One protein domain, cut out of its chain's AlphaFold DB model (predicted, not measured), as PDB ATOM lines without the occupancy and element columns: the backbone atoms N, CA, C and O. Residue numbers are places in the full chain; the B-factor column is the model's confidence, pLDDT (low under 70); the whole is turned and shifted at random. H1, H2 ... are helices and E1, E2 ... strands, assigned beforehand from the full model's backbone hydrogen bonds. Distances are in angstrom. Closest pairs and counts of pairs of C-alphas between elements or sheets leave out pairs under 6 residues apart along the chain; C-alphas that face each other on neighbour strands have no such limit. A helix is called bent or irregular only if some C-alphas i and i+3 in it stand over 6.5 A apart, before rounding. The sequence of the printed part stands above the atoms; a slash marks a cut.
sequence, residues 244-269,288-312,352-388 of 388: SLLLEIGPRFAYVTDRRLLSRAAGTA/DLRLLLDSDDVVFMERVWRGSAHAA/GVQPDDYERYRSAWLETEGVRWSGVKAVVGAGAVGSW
ATOM      1  N   SER A 244      23.615  15.941 -23.193       90.75
ATOM      2  CA  SER A 244      22.431  15.570 -22.392       90.75
ATOM      3  C   SER A 244      21.989  14.134 -22.682       90.75
ATOM      4  O   SER A 244      21.774  13.779 -23.835       90.75
ATOM      5  N   LEU A 245      21.797  13.298 -21.651       90.81
ATOM      6  CA  LEU A 245      21.305  11.929 -21.871       90.81
ATOM      7  C   LEU A 245      19.892  11.930 -22.473       90.81
ATOM      8  O   LEU A 245      19.611  11.155 -23.379       90.81
ATOM      9  N   LEU A 246      19.037  12.828 -21.979       88.81
ATOM     10  CA  LEU A 246      17.626  12.911 -22.345       88.81
ATOM     11  C   LEU A 246      17.387  13.834 -23.545       88.81
ATOM     12  O   LEU A 246      16.602  13.505 -24.417       88.81
ATOM     13  N   LEU A 247      18.069  14.981 -23.623       87.81
ATOM     14  CA  LEU A 247      17.774  15.987 -24.655       87.81
ATOM     15  C   LEU A 247      18.564  15.799 -25.961       87.81
ATOM     16  O   LEU A 247      18.308  16.531 -26.917       87.81
ATOM     17  N   GLU A 248      19.534  14.881 -25.992       88.62
ATOM     18  CA  GLU A 248      20.526  14.792 -27.069       88.62
ATOM     19  C   GLU A 248      20.940  13.344 -27.383       88.62
ATOM     20  O   GLU A 248      20.620  12.847 -28.456       88.62
ATOM     21  N   ILE A 249      21.582  12.631 -26.447       90.88
ATOM     22  CA  ILE A 249      22.084  11.261 -26.670       90.88
ATOM     23  C   ILE A 249      20.930  10.297 -26.983       90.88
ATOM     24  O   ILE A 249      20.973   9.597 -27.992       90.88
ATOM     25  N   GLY A 250      19.902  10.276 -26.128       90.06
ATOM     26  CA  GLY A 250      18.703   9.449 -26.274       90.06
ATOM     27  C   GLY A 250      17.998   9.614 -27.625       90.06
ATOM     28  O   GLY A 250      17.946   8.635 -28.372       90.06
ATOM     29  N   PRO A 251      17.505  10.819 -27.981       89.44
ATOM     30  CA  PRO A 251      16.750  11.020 -29.215       89.44
ATOM     31  C   PRO A 251      17.602  10.824 -30.475       89.44
ATOM     32  O   PRO A 251      17.105  10.236 -31.432       89.44
ATOM     33  N   ARG A 252      18.890  11.215 -30.485       89.31
ATOM     34  CA  ARG A 252      19.778  10.957 -31.636       89.31
ATOM     35  C   ARG A 252      20.027   9.468 -31.844       89.31
ATOM     36  O   ARG A 252      19.935   8.987 -32.970       89.31
ATOM     37  N   PHE A 253      20.306   8.725 -30.772       88.25
ATOM     38  CA  PHE A 253      20.512   7.278 -30.858       88.25
ATOM     39  C   PHE A 253      19.235   6.537 -31.288       88.25
ATOM     40  O   PHE A 253      19.299   5.663 -32.155       88.25
ATOM     41  N   ALA A 254      18.080   6.907 -30.725       87.81
ATOM     42  CA  ALA A 254      16.790   6.325 -31.081       87.81
ATOM     43  C   ALA A 254      16.448   6.582 -32.558       87.81
ATOM     44  O   ALA A 254      16.228   5.629 -33.301       87.81
ATOM     45  N   TYR A 255      16.553   7.832 -33.022       86.19
ATOM     46  CA  TYR A 255      16.300   8.204 -34.417       86.19
ATOM     47  C   TYR A 255      17.147   7.395 -35.411       86.19
ATOM     48  O   TYR A 255      16.627   6.819 -36.369       86.19
ATOM     49  N   VAL A 256      18.462   7.325 -35.172       82.12
ATOM     50  CA  VAL A 256      19.417   6.618 -36.044       82.12
ATOM     51  C   VAL A 256      19.140   5.110 -36.084       82.12
ATOM     52  O   VAL A 256      19.312   4.482 -37.134       82.12
ATOM     53  N   THR A 257      18.670   4.547 -34.968       83.56
ATOM     54  CA  THR A 257      18.281   3.135 -34.848       83.56
ATOM     55  C   THR A 257      16.968   2.853 -35.584       83.56
ATOM     56  O   THR A 257      16.933   1.971 -36.444       83.56
ATOM     57  N   ASP A 258      15.918   3.635 -35.322       84.00
ATOM     58  CA  ASP A 258      14.581   3.469 -35.911       84.00
ATOM     59  C   ASP A 258      14.602   3.639 -37.435       84.00
ATOM     60  O   ASP A 258      14.028   2.839 -38.175       84.00
ATOM     61  N   ARG A 259      15.328   4.653 -37.927       79.06
ATOM     62  CA  ARG A 259      15.522   4.905 -39.366       79.06
ATOM     63  C   ARG A 259      16.560   3.974 -40.014       79.06
ATOM     64  O   ARG A 259      16.777   4.061 -41.225       79.06
ATOM     65  N   ARG A 260      17.179   3.073 -39.234       76.69
ATOM     66  CA  ARG A 260      18.187   2.079 -39.658       76.69
ATOM     67  C   ARG A 260      19.360   2.686 -40.442       76.69
ATOM     68  O   ARG A 260      19.896   2.054 -41.349       76.69
ATOM     69  N   LEU A 261      19.763   3.917 -40.125       70.94
ATOM     70  CA  LEU A 261      20.701   4.676 -40.969       70.94
ATOM     71  C   LEU A 261      22.092   4.029 -41.024       70.94
ATOM     72  O   LEU A 261      22.683   3.943 -42.098       70.94
ATOM     73  N   LEU A 262      22.559   3.479 -39.899       66.94
ATOM     74  CA  LEU A 262      23.849   2.782 -39.803       66.94
ATOM     75  C   LEU A 262      23.900   1.516 -40.674       66.94
ATOM     76  O   LEU A 262      24.915   1.244 -41.308       66.94
ATOM     77  N   SER A 263      22.809   0.742 -40.739       62.62
ATOM     78  CA  SER A 263      22.765  -0.487 -41.544       62.62
ATOM     79  C   SER A 263      22.415  -0.235 -43.010       62.62
ATOM     80  O   SER A 263      22.910  -0.961 -43.868       62.62
ATOM     81  N   ARG A 264      21.640   0.814 -43.327       55.81
ATOM     82  CA  ARG A 264      21.413   1.257 -44.716       55.81
ATOM     83  C   ARG A 264      22.726   1.671 -45.384       55.81
ATOM     84  O   ARG A 264      23.006   1.185 -46.473       55.81
ATOM     85  N   ALA A 265      23.546   2.478 -44.709       52.41
ATOM     86  CA  ALA A 265      24.834   2.933 -45.239       52.41
ATOM     87  C   ALA A 265      25.872   1.801 -45.402       52.41
ATOM     88  O   ALA A 265      26.624   1.786 -46.376       52.41
ATOM     89  N   ALA A 266      25.880   0.811 -44.499       49.34
ATOM     90  CA  ALA A 266      26.696  -0.394 -44.671       49.34
ATOM     91  C   ALA A 266      26.211  -1.262 -45.853       49.34
ATOM     92  O   ALA A 266      27.019  -1.812 -46.600       49.34
ATOM     93  N   GLY A 267      24.891  -1.358 -46.052       42.97
ATOM     94  CA  GLY A 267      24.285  -2.121 -47.146       42.97
ATOM     95  C   GLY A 267      24.550  -1.534 -48.537       42.97
ATOM     96  O   GLY A 267      24.787  -2.295 -49.472       42.97
ATOM     97  N   THR A 268      24.577  -0.205 -48.679       47.09
ATOM     98  CA  THR A 268      24.830   0.468 -49.969       47.09
ATOM     99  C   THR A 268      26.245   0.251 -50.509       47.09
ATOM    100  O   THR A 268      26.418   0.190 -51.721       47.09
ATOM    101  N   ALA A 269      27.247   0.064 -49.645       41.53
ATOM    102  CA  ALA A 269      28.610  -0.287 -50.067       41.53
ATOM    103  C   ALA A 269      28.825  -1.809 -50.238       41.53
ATOM    104  O   ALA A 269      29.752  -2.241 -50.920       41.53
ATOM    105  N   ASP A 288      30.626   5.571 -34.105       82.19
ATOM    106  CA  ASP A 288      31.389   6.771 -33.767       82.19
ATOM    107  C   ASP A 288      30.488   7.799 -33.059       82.19
ATOM    108  O   ASP A 288      29.566   8.385 -33.638       82.19
ATOM    109  N   LEU A 289      30.780   8.040 -31.781       84.81
ATOM    110  CA  LEU A 289      30.084   9.033 -30.966       84.81
ATOM    111  C   LEU A 289      30.302  10.470 -31.470       84.81
ATOM    112  O   LEU A 289      29.454  11.318 -31.202       84.81
ATOM    113  N   ARG A 290      31.381  10.757 -32.214       84.44
ATOM    114  CA  ARG A 290      31.622  12.076 -32.831       84.44
ATOM    115  C   ARG A 290      30.587  12.367 -33.908       84.44
ATOM    116  O   ARG A 290      29.963  13.424 -33.870       84.44
ATOM    117  N   LEU A 291      30.350  11.416 -34.816       80.12
ATOM    118  CA  LEU A 291      29.306  11.538 -35.842       80.12
ATOM    119  C   LEU A 291      27.930  11.757 -35.199       80.12
ATOM    120  O   LEU A 291      27.177  12.624 -35.636       80.12
ATOM    121  N   LEU A 292      27.635  11.029 -34.115       84.00
ATOM    122  CA  LEU A 292      26.361  11.135 -33.407       84.00
ATOM    123  C   LEU A 292      26.194  12.466 -32.636       84.00
ATOM    124  O   LEU A 292      25.087  12.997 -32.553       84.00
ATOM    125  N   LEU A 293      27.255  13.018 -32.036       86.38
ATOM    126  CA  LEU A 293      27.131  14.049 -30.989       86.38
ATOM    127  C   LEU A 293      27.889  15.365 -31.249       86.38
ATOM    128  O   LEU A 293      27.614  16.348 -30.565       86.38
ATOM    129  N   ASP A 294      28.809  15.452 -32.209       79.12
ATOM    130  CA  ASP A 294      29.709  16.616 -32.367       79.12
ATOM    131  C   ASP A 294      29.219  17.669 -33.386       79.12
ATOM    132  O   ASP A 294      30.005  18.373 -34.023       79.12
ATOM    133  N   SER A 295      27.899  17.753 -33.568       72.94
ATOM    134  CA  SER A 295      27.242  18.592 -34.583       72.94
ATOM    135  C   SER A 295      25.901  19.121 -34.080       72.94
ATOM    136  O   SER A 295      25.244  18.434 -33.291       72.94
ATOM    137  N   ASP A 296      25.460  20.272 -34.590       72.06
ATOM    138  CA  ASP A 296      24.061  20.714 -34.501       72.06
ATOM    139  C   ASP A 296      23.153  19.800 -35.340       72.06
ATOM    140  O   ASP A 296      23.636  19.095 -36.226       72.06
ATOM    141  N   ASP A 297      21.850  19.786 -35.054       70.81
ATOM    142  CA  ASP A 297      20.916  18.748 -35.524       70.81
ATOM    143  C   ASP A 297      20.864  18.587 -37.062       70.81
ATOM    144  O   ASP A 297      20.853  17.459 -37.556       70.81
ATOM    145  N   VAL A 298      20.954  19.681 -37.829       64.94
ATOM    146  CA  VAL A 298      21.020  19.645 -39.307       64.94
ATOM    147  C   VAL A 298      22.314  18.981 -39.806       64.94
ATOM    148  O   VAL A 298      22.288  18.087 -40.650       64.94
ATOM    149  N   VAL A 299      23.464  19.375 -39.249       68.31
ATOM    150  CA  VAL A 299      24.794  18.869 -39.648       68.31
ATOM    151  C   VAL A 299      25.016  17.434 -39.152       68.31
ATOM    152  O   VAL A 299      25.726  16.651 -39.780       68.31
ATOM    153  N   PHE A 300      24.390  17.065 -38.033       76.19
ATOM    154  CA  PHE A 300      24.355  15.703 -37.501       76.19
ATOM    155  C   PHE A 300      23.783  14.721 -38.531       76.19
ATOM    156  O   PHE A 300      24.396  13.683 -38.782       76.19
ATOM    157  N   MET A 301      22.673  15.078 -39.180       70.81
ATOM    158  CA  MET A 301      22.031  14.243 -40.196       70.81
ATOM    159  C   MET A 301      22.936  13.982 -41.407       70.81
ATOM    160  O   MET A 301      23.147  12.829 -41.790       70.81
ATOM    161  N   GLU A 302      23.541  15.036 -41.957       68.00
ATOM    162  CA  GLU A 302      24.474  14.946 -43.088       68.00
ATOM    163  C   GLU A 302      25.737  14.132 -42.737       68.00
ATOM    164  O   GLU A 302      26.178  13.281 -43.517       68.00
ATOM    165  N   ARG A 303      26.308  14.340 -41.539       69.62
ATOM    166  CA  ARG A 303      27.518  13.631 -41.088       69.62
ATOM    167  C   ARG A 303      27.280  12.161 -40.767       69.62
ATOM    168  O   ARG A 303      28.124  11.346 -41.134       69.62
ATOM    169  N   VAL A 304      26.179  11.801 -40.101       68.62
ATOM    170  CA  VAL A 304      25.867  10.387 -39.814       68.62
ATOM    171  C   VAL A 304      25.713   9.604 -41.115       68.62
ATOM    172  O   VAL A 304      26.225   8.488 -41.204       68.62
ATOM    173  N   TRP A 305      25.091  10.198 -42.138       63.25
ATOM    174  CA  TRP A 305      24.996   9.585 -43.461       63.25
ATOM    175  C   TRP A 305      26.374   9.426 -44.127       63.25
ATOM    176  O   TRP A 305      26.828   8.296 -44.330       63.25
ATOM    177  N   ARG A 306      27.091  10.531 -44.391       64.50
ATOM    178  CA  ARG A 306      28.386  10.488 -45.104       64.50
ATOM    179  C   ARG A 306      29.455   9.673 -44.372       64.50
ATOM    180  O   ARG A 306      30.184   8.913 -45.005       64.50
ATOM    181  N   GLY A 307      29.549   9.799 -43.049       59.34
ATOM    182  CA  GLY A 307      30.526   9.061 -42.244       59.34
ATOM    183  C   GLY A 307      30.302   7.547 -42.289       59.34
ATOM    184  O   GLY A 307      31.263   6.790 -42.408       59.34
ATOM    185  N   SER A 308      29.038   7.109 -42.287       58.03
ATOM    186  CA  SER A 308      28.698   5.686 -42.409       58.03
ATOM    187  C   SER A 308      28.984   5.141 -43.817       58.03
ATOM    188  O   SER A 308      29.430   4.003 -43.944       58.03
ATOM    189  N   ALA A 309      28.790   5.950 -44.867       52.66
ATOM    190  CA  ALA A 309      29.133   5.575 -46.241       52.66
ATOM    191  C   ALA A 309      30.656   5.425 -46.440       52.66
ATOM    192  O   ALA A 309      31.117   4.407 -46.955       52.66
ATOM    193  N   HIS A 310      31.460   6.386 -45.966       47.38
ATOM    194  CA  HIS A 310      32.924   6.312 -46.078       47.38
ATOM    195  C   HIS A 310      33.533   5.138 -45.296       47.38
ATOM    196  O   HIS A 310      34.446   4.485 -45.801       47.38
ATOM    197  N   ALA A 311      33.018   4.833 -44.099       47.94
ATOM    198  CA  ALA A 311      33.494   3.706 -43.292       47.94
ATOM    199  C   ALA A 311      33.293   2.341 -43.978       47.94
ATOM    200  O   ALA A 311      34.048   1.408 -43.718       47.94
ATOM    201  N   ALA A 312      32.299   2.224 -44.864       42.91
ATOM    202  CA  ALA A 312      32.013   0.994 -45.593       42.91
ATOM    203  C   ALA A 312      32.818   0.853 -46.906       42.91
ATOM    204  O   ALA A 312      32.978  -0.260 -47.403       42.91
ATOM    205  N   GLY A 352      14.284   9.768 -48.197       57.09
ATOM    206  CA  GLY A 352      13.072  10.156 -47.476       57.09
ATOM    207  C   GLY A 352      13.358  10.812 -46.122       57.09
ATOM    208  O   GLY A 352      12.645  10.540 -45.153       57.09
ATOM    209  N   VAL A 353      14.434  11.600 -46.040       58.38
ATOM    210  CA  VAL A 353      14.917  12.250 -44.816       58.38
ATOM    211  C   VAL A 353      14.986  13.760 -45.039       58.38
ATOM    212  O   VAL A 353      15.920  14.269 -45.653       58.38
ATOM    213  N   GLN A 354      13.987  14.487 -44.544       62.53
ATOM    214  CA  GLN A 354      13.980  15.954 -44.593       62.53
ATOM    215  C   GLN A 354      14.837  16.547 -43.457       62.53
ATOM    216  O   GLN A 354      14.908  15.937 -42.387       62.53
ATOM    217  N   PRO A 355      15.440  17.743 -43.617       55.28
ATOM    218  CA  PRO A 355      16.227  18.385 -42.554       55.28
ATOM    219  C   PRO A 355      15.463  18.524 -41.223       55.28
ATOM    220  O   PRO A 355      16.012  18.245 -40.158       55.28
ATOM    221  N   ASP A 356      14.170  18.855 -41.293       67.00
ATOM    222  CA  ASP A 356      13.281  19.020 -40.134       67.00
ATOM    223  C   ASP A 356      12.831  17.688 -39.491       67.00
ATOM    224  O   ASP A 356      12.256  17.692 -38.397       67.00
ATOM    225  N   ASP A 357      13.036  16.535 -40.146       76.38
ATOM    226  CA  ASP A 357      12.500  15.246 -39.671       76.38
ATOM    227  C   ASP A 357      13.069  14.858 -38.308       76.38
ATOM    228  O   ASP A 357      12.371  14.242 -37.494       76.38
ATOM    229  N   TYR A 358      14.334  15.208 -38.053       79.62
ATOM    230  CA  TYR A 358      14.947  14.955 -36.760       79.62
ATOM    231  C   TYR A 358      14.328  15.826 -35.663       79.62
ATOM    232  O   TYR A 358      14.018  15.301 -34.596       79.62
ATOM    233  N   GLU A 359      14.071  17.118 -35.901       79.94
ATOM    234  CA  GLU A 359      13.457  17.990 -34.890       79.94
ATOM    235  C   GLU A 359      12.036  17.535 -34.530       79.94
ATOM    236  O   GLU A 359      11.675  17.481 -33.349       79.94
ATOM    237  N   ARG A 360      11.245  17.129 -35.534       81.75
ATOM    238  CA  ARG A 360       9.893  16.582 -35.331       81.75
ATOM    239  C   ARG A 360       9.925  15.264 -34.561       81.75
ATOM    240  O   ARG A 360       9.195  15.117 -33.582       81.75
ATOM    241  N   TYR A 361      10.798  14.331 -34.951       84.94
ATOM    242  CA  TYR A 361      10.965  13.070 -34.223       84.94
ATOM    243  C   TYR A 361      11.449  13.309 -32.791       84.94
ATOM    244  O   TYR A 361      10.885  12.751 -31.858       84.94
ATOM    245  N   ARG A 362      12.463  14.161 -32.597       84.94
ATOM    246  CA  ARG A 362      13.016  14.506 -31.282       84.94
ATOM    247  C   ARG A 362      11.941  15.077 -30.364       84.94
ATOM    248  O   ARG A 362      11.916  14.730 -29.190       84.94
ATOM    249  N   SER A 363      11.057  15.913 -30.902       84.50
ATOM    250  CA  SER A 363       9.919  16.476 -30.171       84.50
ATOM    251  C   SER A 363       8.960  15.381 -29.695       84.50
ATOM    252  O   SER A 363       8.727  15.252 -28.495       84.50
ATOM    253  N   ALA A 364       8.498  14.515 -30.603       85.06
ATOM    254  CA  ALA A 364       7.625  13.390 -30.255       85.06
ATOM    255  C   ALA A 364       8.292  12.399 -29.278       85.06
ATOM    256  O   ALA A 364       7.669  11.942 -28.323       85.06
ATOM    257  N   TRP A 365       9.580  12.102 -29.473       87.94
ATOM    258  CA  TRP A 365      10.362  11.229 -28.594       87.94
ATOM    259  C   TRP A 365      10.444  11.794 -27.167       87.94
ATOM    260  O   TRP A 365      10.219  11.072 -26.194       87.94
ATOM    261  N   LEU A 366      10.695  13.101 -27.032       86.44
ATOM    262  CA  LEU A 366      10.735  13.784 -25.738       86.44
ATOM    263  C   LEU A 366       9.381  13.729 -25.018       86.44
ATOM    264  O   LEU A 366       9.354  13.453 -23.818       86.44
ATOM    265  N   GLU A 367       8.272  13.893 -25.741       85.69
ATOM    266  CA  GLU A 367       6.924  13.717 -25.188       85.69
ATOM    267  C   GLU A 367       6.674  12.276 -24.710       85.69
ATOM    268  O   GLU A 367       6.133  12.083 -23.618       85.69
ATOM    269  N   THR A 368       7.123  11.256 -25.459       87.62
ATOM    270  CA  THR A 368       6.984   9.844 -25.039       87.62
ATOM    271  C   THR A 368       7.803   9.490 -23.794       87.62
ATOM    272  O   THR A 368       7.362   8.671 -22.990       87.62
ATOM    273  N   GLU A 369       8.942  10.151 -23.572       83.81
ATOM    274  CA  GLU A 369       9.750  10.037 -22.346       83.81
ATOM    275  C   GLU A 369       9.262  10.993 -21.226       83.81
ATOM    276  O   GLU A 369       9.916  11.157 -20.193       83.81
ATOM    277  N   GLY A 370       8.092  11.624 -21.400       81.06
ATOM    278  CA  GLY A 370       7.417  12.443 -20.387       81.06
ATOM    279  C   GLY A 370       7.962  13.865 -20.217       81.06
ATOM    280  O   GLY A 370       7.581  14.554 -19.264       81.06
ATOM    281  N   VAL A 371       8.836  14.322 -21.115       80.19
ATOM    282  CA  VAL A 371       9.370  15.691 -21.134       80.19
ATOM    283  C   VAL A 371       8.332  16.629 -21.746       80.19
ATOM    284  O   VAL A 371       7.686  16.299 -22.737       80.19
ATOM    285  N   ARG A 372       8.146  17.813 -21.152       76.81
ATOM    286  CA  ARG A 372       7.117  18.776 -21.572       76.81
ATOM    287  C   ARG A 372       7.749  20.071 -22.046       76.81
ATOM    288  O   ARG A 372       8.493  20.690 -21.293       76.81
ATOM    289  N   TRP A 373       7.364  20.524 -23.236       72.31
ATOM    290  CA  TRP A 373       7.734  21.841 -23.749       72.31
ATOM    291  C   TRP A 373       7.410  22.952 -22.738       72.31
ATOM    292  O   TRP A 373       6.272  23.107 -22.291       72.31
ATOM    293  N   SER A 374       8.427  23.734 -22.385       73.00
ATOM    294  CA  SER A 374       8.366  24.816 -21.392       73.00
ATOM    295  C   SER A 374       8.153  26.206 -22.004       73.00
ATOM    296  O   SER A 374       7.947  27.169 -21.267       73.00
ATOM    297  N   GLY A 375       8.174  26.322 -23.337       69.69
ATOM    298  CA  GLY A 375       7.857  27.551 -24.067       69.69
ATOM    299  C   GLY A 375       8.853  27.899 -25.175       69.69
ATOM    300  O   GLY A 375       9.946  27.340 -25.267       69.69
ATOM    301  N   VAL A 376       8.459  28.853 -26.022       70.12
ATOM    302  CA  VAL A 376       9.270  29.374 -27.134       70.12
ATOM    303  C   VAL A 376      10.318  30.361 -26.606       70.12
ATOM    304  O   VAL A 376       9.998  31.258 -25.829       70.12
ATOM    305  N   LYS A 377      11.570  30.211 -27.049       55.09
ATOM    306  CA  LYS A 377      12.704  31.107 -26.768       55.09
ATOM    307  C   LYS A 377      12.976  32.084 -27.911       55.09
ATOM    308  O   LYS A 377      13.379  33.211 -27.648       55.09
ATOM    309  N   ALA A 378      12.782  31.650 -29.154       47.34
ATOM    310  CA  ALA A 378      12.939  32.457 -30.358       47.34
ATOM    311  C   ALA A 378      12.036  31.923 -31.479       47.34
ATOM    312  O   ALA A 378      11.755  30.729 -31.538       47.34
ATOM    313  N   VAL A 379      11.618  32.795 -32.394       48.72
ATOM    314  CA  VAL A 379      10.996  32.398 -33.666       48.72
ATOM    315  C   VAL A 379      12.042  32.605 -34.756       48.72
ATOM    316  O   VAL A 379      12.643  33.677 -34.827       48.72
ATOM    317  N   VAL A 380      12.300  31.575 -35.559       44.69
ATOM    318  CA  VAL A 380      13.318  31.573 -36.617       44.69
ATOM    319  C   VAL A 380      12.651  31.093 -37.902       44.69
ATOM    320  O   VAL A 380      12.240  29.939 -38.012       44.69
ATOM    321  N   GLY A 381      12.491  31.999 -38.870       62.78
ATOM    322  CA  GLY A 381      11.697  31.733 -40.071       62.78
ATOM    323  C   GLY A 381      10.240  31.410 -39.720       62.78
ATOM    324  O   GLY A 381       9.601  32.154 -38.981       62.78
ATOM    325  N   ALA A 382       9.730  30.290 -40.237       36.16
ATOM    326  CA  ALA A 382       8.393  29.777 -39.925       36.16
ATOM    327  C   ALA A 382       8.342  28.881 -38.665       36.16
ATOM    328  O   ALA A 382       7.269  28.399 -38.305       36.16
ATOM    329  N   GLY A 383       9.483  28.630 -38.006       43.69
ATOM    330  CA  GLY A 383       9.609  27.724 -36.862       43.69
ATOM    331  C   GLY A 383       9.779  28.441 -35.518       43.69
ATOM    332  O   GLY A 383      10.260  29.571 -35.442       43.69
ATOM    333  N   ALA A 384       9.414  27.760 -34.430       49.78
ATOM    334  CA  ALA A 384       9.556  28.259 -33.063       49.78
ATOM    335  C   ALA A 384      10.560  27.404 -32.271       49.78
ATOM    336  O   ALA A 384      10.270  26.273 -31.891       49.78
ATOM    337  N   VAL A 385      11.733  27.967 -31.977       56.56
ATOM    338  CA  VAL A 385      12.773  27.334 -31.156       56.56
ATOM    339  C   VAL A 385      12.461  27.593 -29.684       56.56
ATOM    340  O   VAL A 385      12.355  28.744 -29.258       56.56
ATOM    341  N   GLY A 386      12.327  26.543 -28.877       61.31
ATOM    342  CA  GLY A 386      11.948  26.633 -27.463       61.31
ATOM    343  C   GLY A 386      12.841  25.841 -26.519       61.31
ATOM    344  O   GLY A 386      13.897  25.337 -26.900       61.31
ATOM    345  N   SER A 387      12.427  25.750 -25.256       64.44
ATOM    346  CA  SER A 387      13.000  24.802 -24.296       64.44
ATOM    347  C   SER A 387      12.043  23.656 -24.006       64.44
ATOM    348  O   SER A 387      10.880  23.877 -23.675       64.44
ATOM    349  N   TRP A 388      12.583  22.443 -24.059       65.12
ATOM    350  CA  TRP A 388      12.046  21.247 -23.410       65.12
ATOM    351  C   TRP A 388      12.502  21.185 -21.945       65.12
ATOM    352  O   TRP A 388      13.555  21.803 -21.652       65.12
TER     353      TRP A 388
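This is residues 244 to 269, 288 to 312 and 352 to 388 of the 388 residues of an uncharacterized protein of Gonium pectorale (UniProt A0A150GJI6). An elongated body of five helices has a two-stranded hairpin, E1 and E2, at one end of its long axis. H2 and H4 reach the other end; H1 is in the middle, with H3 packed on one side and H5 on another. The 88 printed residues hold named elements in the order H1 H2 H3 H4 H5 E1 E2, mostly helix, with one antiparallel sheet, E1 - E2. The whole is compact, with a radius of gyration of the C-alphas of 13.9 A, and spans 43 by 28 by 23 A.

E1, residues 375 to 380, and E2, residues 383 to 387, form an antiparallel hairpin at 145 degrees; N 380 and O 383 are within hydrogen-bond range at 2.9 A. E2 is apart from H5, residues 357 to 368. H5 touches H1, residues 245 to 258, opposite ways at a steep tilt of 63 degrees, the closest C-alphas being Pro 251 and Arg 362, 5.5 A. H1, with residues 248 to 253 alone, touches H3, residues 289 to 293; the closest C-alphas are Arg 252 and Leu 292, 6.8 A. H4, residues 297 to 312, touches H3, with residues 300 to 307 of H4 alone; the closest C-alphas are Leu 291 and Val 304, 5.4 A. H2, residues 261 to 269, touches H4, C-alphas 265 and 309 being closest at 5.1 A. Every O i to N i+4 pair is within hydrogen-bond range in H3 and H5, but 7 of 10 in H1, 4 of 5 in H2 and 11 of 12 in H4.

H1 begins at C-alpha 245 (21.305, 11.929, -21.871), is 17.7 A long and only just irregular, with C-alphas 247 and 250 6.8 A apart. H4 is 23.2 A long, H5 16.5 A and E1 14.3 A. E2 ends at C-alpha 387 (13.000, 24.802, -24.296).

The farthest C-alphas, Ala 269 and Gly 375, are 43.4 A apart. Residues 270 to 287 and 313 to 351 are not printed, with C-alpha gaps of 18.0 A and 21.1 A. Of the links printed whole, none is long. Mean pLDDT of the printed part is 70.8, with 39 residues under 70, among them 302 to 312 and 377 to 388.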